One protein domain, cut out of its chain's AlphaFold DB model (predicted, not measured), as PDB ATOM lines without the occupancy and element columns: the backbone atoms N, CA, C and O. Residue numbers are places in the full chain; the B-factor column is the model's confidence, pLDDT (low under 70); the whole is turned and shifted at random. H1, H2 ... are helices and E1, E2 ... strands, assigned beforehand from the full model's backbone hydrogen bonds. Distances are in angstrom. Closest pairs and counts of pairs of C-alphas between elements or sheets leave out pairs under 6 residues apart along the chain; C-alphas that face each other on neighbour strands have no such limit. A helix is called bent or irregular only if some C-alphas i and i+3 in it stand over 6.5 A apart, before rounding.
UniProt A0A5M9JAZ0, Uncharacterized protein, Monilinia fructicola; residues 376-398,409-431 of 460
ATOM      1  N   ILE A 376     -14.428  41.911  -0.680       53.44
ATOM      2  CA  ILE A 376     -13.561  42.151   0.479       53.44
ATOM      3  C   ILE A 376     -13.838  41.148   1.619       53.44
ATOM      4  O   ILE A 376     -12.996  40.981   2.496       53.44
ATOM      5  N   LEU A 377     -14.979  40.445   1.602       52.28
ATOM      6  CA  LEU A 377     -15.392  39.499   2.641       52.28
ATOM      7  C   LEU A 377     -15.557  38.058   2.116       52.28
ATOM      8  O   LEU A 377     -16.460  37.351   2.557       52.28
ATOM      9  N   ASN A 378     -14.705  37.597   1.190       55.47
ATOM     10  CA  ASN A 378     -14.798  36.232   0.633       55.47
ATOM     11  C   ASN A 378     -14.757  35.117   1.698       55.47
ATOM     12  O   ASN A 378     -15.217  34.006   1.445       55.47
ATOM     13  N   SER A 379     -14.257  35.408   2.901       64.62
ATOM     14  CA  SER A 379     -14.532  34.602   4.086       64.62
ATOM     15  C   SER A 379     -14.439  35.436   5.362       64.62
ATOM     16  O   SER A 379     -13.451  36.138   5.581       64.62
ATOM     17  N   LEU A 380     -15.417  35.275   6.260       69.31
ATOM     18  CA  LEU A 380     -15.389  35.832   7.619       69.31
ATOM     19  C   LEU A 380     -14.113  35.425   8.379       69.31
ATOM     20  O   LEU A 380     -13.572  36.211   9.154       69.31
ATOM     21  N   THR A 381     -13.565  34.240   8.084       69.69
ATOM     22  CA  THR A 381     -12.306  33.762   8.673       69.69
ATOM     23  C   THR A 381     -11.081  34.539   8.192       69.69
ATOM     24  O   THR A 381     -10.143  34.705   8.964       69.69
ATOM     25  N   GLN A 382     -11.084  35.061   6.960       69.19
ATOM     26  CA  GLN A 382      -9.974  35.863   6.431       69.19
ATOM     27  C   GLN A 382      -9.944  37.253   7.065       69.19
ATOM     28  O   GLN A 382      -8.875  37.729   7.431       69.19
ATOM     29  N   ILE A 383     -11.111  37.873   7.272       74.19
ATOM     30  CA  ILE A 383     -11.203  39.149   7.998       74.19
ATOM     31  C   ILE A 383     -10.793  38.959   9.453       74.19
ATOM     32  O   ILE A 383     -10.070  39.791   9.986       74.19
ATOM     33  N   LEU A 384     -11.218  37.862  10.088       77.25
ATOM     34  CA  LEU A 384     -10.837  37.555  11.464       77.25
ATOM     35  C   LEU A 384      -9.323  37.326  11.587       77.25
ATOM     36  O   LEU A 384      -8.694  37.895  12.474       77.25
ATOM     37  N   ALA A 385      -8.725  36.555  10.674       77.75
ATOM     38  CA  ALA A 385      -7.280  36.345  10.635       77.75
ATOM     39  C   ALA A 385      -6.516  37.657  10.391       77.75
ATOM     40  O   ALA A 385      -5.486  37.894  11.017       77.75
ATOM     41  N   LEU A 386      -7.034  38.530   9.524       76.62
ATOM     42  CA  LEU A 386      -6.450  39.844   9.271       76.62
ATOM     43  C   LEU A 386      -6.593  40.780  10.480       76.62
ATOM     44  O   LEU A 386      -5.660  41.509  10.795       76.62
ATOM     45  N   ALA A 387      -7.727  40.736  11.182       78.88
ATOM     46  CA  ALA A 387      -7.975  41.527  12.383       78.88
ATOM     47  C   ALA A 387      -7.058  41.113  13.541       78.88
ATOM     48  O   ALA A 387      -6.474  41.977  14.188       78.88
ATOM     49  N   ILE A 388      -6.870  39.808  13.764       79.12
ATOM     50  CA  ILE A 388      -5.965  39.285  14.804       79.12
ATOM     51  C   ILE A 388      -4.513  39.707  14.540       79.12
ATOM     52  O   ILE A 388      -3.784  40.011  15.477       79.12
ATOM     53  N   ASN A 389      -4.098  39.743  13.271       75.69
ATOM     54  CA  ASN A 389      -2.736  40.117  12.880       75.69
ATOM     55  C   ASN A 389      -2.561  41.625  12.610       75.69
ATOM     56  O   ASN A 389      -1.489  42.050  12.168       75.69
ATOM     57  N   SER A 390      -3.597  42.436  12.845       78.06
ATOM     58  CA  SER A 390      -3.526  43.890  12.687       78.06
ATOM     59  C   SER A 390      -3.033  44.572  13.969       78.06
ATOM     60  O   SER A 390      -3.301  44.076  15.064       78.06
ATOM     61  N   PRO A 391      -2.311  45.702  13.869       73.69
ATOM     62  CA  PRO A 391      -1.902  46.459  15.045       73.69
ATOM     63  C   PRO A 391      -3.120  47.022  15.792       73.69
ATOM     64  O   PRO A 391      -4.119  47.365  15.154       73.69
ATOM     65  N   PRO A 392      -3.041  47.186  17.124       71.94
ATOM     66  CA  PRO A 392      -4.095  47.846  17.879       71.94
ATOM     67  C   PRO A 392      -4.268  49.288  17.387       71.94
ATOM     68  O   PRO A 392      -3.303  50.040  17.265       71.94
ATOM     69  N   SER A 393      -5.509  49.679  17.100       72.12
ATOM     70  CA  SER A 393      -5.831  51.055  16.726       72.12
ATOM     71  C   SER A 393      -5.990  51.916  17.979       72.12
ATOM     72  O   SER A 393      -6.782  51.577  18.859       72.12
ATOM     73  N   LEU A 394      -5.304  53.064  18.017       69.56
ATOM     74  CA  LEU A 394      -5.464  54.081  19.066       69.56
ATOM     75  C   LEU A 394      -6.916  54.590  19.153       69.56
ATOM     76  O   LEU A 394      -7.427  54.846  20.238       69.56
ATOM     77  N   ALA A 395      -7.631  54.643  18.023       69.00
ATOM     78  CA  ALA A 395      -9.041  55.042  17.973       69.00
ATOM     79  C   ALA A 395      -9.992  54.046  18.674       69.00
ATOM     80  O   ALA A 395     -11.149  54.375  18.945       69.00
ATOM     81  N   LEU A 396      -9.518  52.829  18.957       69.75
ATOM     82  CA  LEU A 396     -10.233  51.780  19.688       69.75
ATOM     83  C   LEU A 396      -9.589  51.469  21.049       69.75
ATOM     84  O   LEU A 396     -10.032  50.546  21.742       69.75
ATOM     85  N   GLU A 397      -8.581  52.237  21.461       67.25
ATOM     86  CA  GLU A 397      -7.948  52.101  22.767       67.25
ATOM     87  C   GLU A 397      -9.001  52.346  23.865       67.25
ATOM     88  O   GLU A 397      -9.744  53.326  23.831       67.25
ATOM     89  N   ASN A 398      -9.109  51.426  24.830       65.38
ATOM     90  CA  ASN A 398     -10.129  51.393  25.897       65.38
ATOM     91  C   ASN A 398     -11.542  50.897  25.515       65.38
ATOM     92  O   ASN A 398     -12.466  51.011  26.322       65.38
ATOM     93  N   TYR A 409     -18.846  53.525  15.580       66.88
ATOM     94  CA  TYR A 409     -19.202  52.672  14.436       66.88
ATOM     95  C   TYR A 409     -19.170  53.409  13.090       66.88
ATOM     96  O   TYR A 409     -19.231  52.767  12.045       66.88
ATOM     97  N   LYS A 410     -19.082  54.746  13.091       72.31
ATOM     98  CA  LYS A 410     -18.954  55.537  11.857       72.31
ATOM     99  C   LYS A 410     -17.517  55.578  11.335       72.31
ATOM    100  O   LYS A 410     -17.305  56.021  10.208       72.31
ATOM    101  N   ASN A 411     -16.542  55.123  12.123       73.38
ATOM    102  CA  ASN A 411     -15.146  55.097  11.706       73.38
ATOM    103  C   ASN A 411     -14.948  54.073  10.584       73.38
ATOM    104  O   ASN A 411     -15.222  52.883  10.742       73.38
ATOM    105  N   MET A 412     -14.463  54.545   9.435       72.56
ATOM    106  CA  MET A 412     -14.200  53.684   8.288       72.56
ATOM    107  C   MET A 412     -12.981  52.800   8.573       72.56
ATOM    108  O   MET A 412     -11.908  53.304   8.903       72.56
ATOM    109  N   VAL A 413     -13.141  51.485   8.417       75.38
ATOM    110  CA  VAL A 413     -12.038  50.516   8.490       75.38
ATOM    111  C   VAL A 413     -11.517  50.263   7.080       75.38
ATOM    112  O   VAL A 413     -12.290  49.926   6.181       75.38
ATOM    113  N   ARG A 414     -10.212  50.437   6.863       77.75
ATOM    114  CA  ARG A 414      -9.554  50.205   5.567       77.75
ATOM    115  C   ARG A 414      -8.403  49.213   5.737       77.75
ATOM    116  O   ARG A 414      -7.700  49.249   6.739       77.75
ATOM    117  N   VAL A 415      -8.187  48.352   4.744       76.38
ATOM    118  CA  VAL A 415      -6.996  47.488   4.682       76.38
ATOM    119  C   VAL A 415      -5.840  48.304   4.106       76.38
ATOM    120  O   VAL A 415      -5.982  48.873   3.021       76.38
ATOM    121  N   ARG A 416      -4.706  48.377   4.811       78.69
ATOM    122  CA  ARG A 416      -3.496  49.086   4.354       78.69
ATOM    123  C   ARG A 416      -2.234  48.252   4.582       78.69
ATOM    124  O   ARG A 416      -2.238  47.327   5.393       78.69
ATOM    125  N   GLU A 417      -1.162  48.584   3.863       78.12
ATOM    126  CA  GLU A 417       0.170  48.029   4.125       78.12
ATOM    127  C   GLU A 417       0.763  48.733   5.354       78.12
ATOM    128  O   GLU A 417       0.980  49.946   5.326       78.12
ATOM    129  N   VAL A 418       0.983  47.971   6.430       71.88
ATOM    130  CA  VAL A 418       1.494  48.489   7.714       71.88
ATOM    131  C   VAL A 418       3.010  48.306   7.827       71.88
ATOM    132  O   VAL A 418       3.695  49.156   8.383       71.88
ATOM    133  N   ALA A 419       3.549  47.221   7.269       70.38
ATOM    134  CA  ALA A 419       4.986  46.950   7.199       70.38
ATOM    135  C   ALA A 419       5.327  46.326   5.838       70.38
ATOM    136  O   ALA A 419       4.421  45.894   5.124       70.38
ATOM    137  N   SER A 420       6.611  46.275   5.465       68.31
ATOM    138  CA  SER A 420       7.064  45.723   4.182       68.31
ATOM    139  C   SER A 420       6.538  44.299   3.999       68.31
ATOM    140  O   SER A 420       7.072  43.371   4.600       68.31
ATOM    141  N   SER A 421       5.497  44.139   3.173       70.19
ATOM    142  CA  SER A 421       4.754  42.887   2.913       70.19
ATOM    143  C   SER A 421       3.705  42.424   3.948       70.19
ATOM    144  O   SER A 421       3.154  41.333   3.788       70.19
ATOM    145  N   HIS A 422       3.326  43.263   4.924       77.12
ATOM    146  CA  HIS A 422       2.277  42.963   5.917       77.12
ATOM    147  C   HIS A 422       1.027  43.837   5.752       77.12
ATOM    148  O   HIS A 422       1.121  45.063   5.638       77.12
ATOM    149  N   LEU A 423      -0.151  43.206   5.785       78.50
ATOM    150  CA  LEU A 423      -1.450  43.880   5.710       78.50
ATOM    151  C   LEU A 423      -2.099  43.967   7.089       78.50
ATOM    152  O   LEU A 423      -2.108  42.997   7.841       78.50
ATOM    153  N   GLY A 424      -2.706  45.114   7.384       77.81
ATOM    154  CA  GLY A 424      -3.473  45.327   8.607       77.81
ATOM    155  C   GLY A 424      -4.767  46.093   8.357       77.81
ATOM    156  O   GLY A 424      -4.910  46.807   7.358       77.81
ATOM    157  N   LEU A 425      -5.717  45.935   9.278       80.50
ATOM    158  CA  LEU A 425      -6.912  46.768   9.365       80.50
ATOM    159  C   LEU A 425      -6.567  48.056  10.112       80.50
ATOM    160  O   LEU A 425      -6.125  48.017  11.253       80.50
ATOM    161  N   VAL A 426      -6.790  49.196   9.464       78.00
ATOM    162  CA  VAL A 426      -6.608  50.521  10.059       78.00
ATOM    163  C   VAL A 426      -7.983  51.155  10.231       78.00
ATOM    164  O   VAL A 426      -8.777  51.191   9.286       78.00
ATOM    165  N   VAL A 427      -8.277  51.612  11.448       76.69
ATOM    166  CA  VAL A 427      -9.566  52.200  11.832       76.69
ATOM    167  C   VAL A 427      -9.397  53.705  11.995       76.69
ATOM    168  O   VAL A 427      -8.565  54.133  12.789       76.69
ATOM    169  N   GLY A 428     -10.207  54.485  11.275       71.19
ATOM    170  CA  GLY A 428     -10.164  55.949  11.313       71.19
ATOM    171  C   GLY A 428      -9.396  56.573  10.144       71.19
ATOM    172  O   GLY A 428      -8.807  55.877   9.314       71.19
ATOM    173  N   ASP A 429      -9.456  57.901  10.060       61.69
ATOM    174  CA  ASP A 429      -8.798  58.714   9.023       61.69
ATOM    175  C   ASP A 429      -7.579  59.454   9.591       61.69
ATOM    176  O   ASP A 429      -7.210  60.532   9.127       61.69
ATOM    177  N   ASP A 430      -6.960  58.879  10.624       54.72
ATOM    178  CA  ASP A 430      -5.732  59.420  11.183       54.72
ATOM    179  C   ASP A 430      -4.661  59.297  10.100       54.72
ATOM    180  O   ASP A 430      -4.358  58.206   9.608       54.72
ATOM    181  N   GLY A 431      -4.186  60.460   9.652       52.75
ATOM    182  CA  GLY A 431      -3.238  60.656   8.560       52.75
ATOM    183  C   GLY A 431      -1.851  60.125   8.892       52.75
ATOM    184  O   GLY A 431      -0.882  60.880   8.909       52.75
TER     185      GLY A 431
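This is residues 376 to 398 and 409 to 431 of the 460 residues of an uncharacterized protein of Monilinia fructicola (UniProt A0A5M9JAZ0). A strand hairpin, E1 and E2, makes one side of this small model, and the short helix H1 comes near E2 with its residues 383 to 388, while residues 377 to 382, of which 380 to 382 belong to H1, stick out. After H1 an unnamed stretch, residues 389 to 398, runs past E2 on the side away from E1 and ends at a cut. The printed part has 46 residues with one named helix and two named strands, in the order H1, E1, E2; the sheet has the order E1 - E2 and is antiparallel. The class is mixed, helices and strands, with under half of the printed residues, 22 of 46, in named elements. The whole is only just compact, close to loose, with a radius of gyration of the C-alphas of 10.9 A, and it spans 27 by 25 by 18 A along its three main axes.

Begin with the sheet, where E1, residues 413 to 419, and E2, residues 422 to 427, are antiparallel neighbours, with 143 degrees between their N-to-C directions. They form a hairpin, joined by a tight link of 2 residues. Look first at the end away from that link: the C-alphas of Val 413 and Val 427 face each other at 4.5 A. Nearer the link, the C-alphas of Ala 419 and His 422 face each other at 5.0 A. Between these places the backbones pair in both senses: N of Arg 416 and O of Gly 424 are 3.0 A apart, within hydrogen-bond range, and N of Gly 424 and O of Arg 416 are also 3.0 A apart. From the sheet go outward to H1, residues 380 to 388. Its closest C-alpha to E2 is that of Ala 387, 6.1 A from the C-alpha of Leu 425, and 5 pairs of C-alphas of H1 and E2 lie within 8 A. Within 10 A, H1 has 13 pairs of C-alphas with E2 and 3 with E1, made by its residues 383 to 388. The centres of H1 and E2 are 10.8 A apart. In H1 every O i to N i+4 pair is within hydrogen-bond range. Residues 377 to 382, of which 380 to 382 belong to H1, stand free.

Find C-alpha 413 at (-12.038, 50.516, 8.490), where E1 begins; its 7 residues run 17.4 A from first to last C-alpha, to Ala 419, and it is the longest strand by residues. Past Ser 420 and Ser 421 comes E2, whose 6 residues run 16.1 A back from His 422 to Val 427, and C-alpha 427 is at (-9.566, 52.200, 11.832). For the helix go to C-alpha 380 at (-15.389, 35.832, 7.619); from there the 9 residues of H1 run 12.3 A to Ile 388. H1 is not bent.

Measure the size by the two C-alphas farthest apart, those of Asn 378 and Asn 398, at 29.8 A; the first and last printed C-alphas, of Ile 376 and Gly 431, are 22.7 A apart. Look for the cut after Asn 398: residues 399 to 408 are not printed, and C-alphas 398 and 409 are 14.7 A apart. The link from H1 to E1 runs across this cut, with 24 residues between them in the chain, 10 of them not printed. In the B-factor column the mean pLDDT of the printed part is 71.1, and 17 residues are under 70: residues 376 to 382, residues 394 to 398, residue 409, residue 420 and residues 429 to 431.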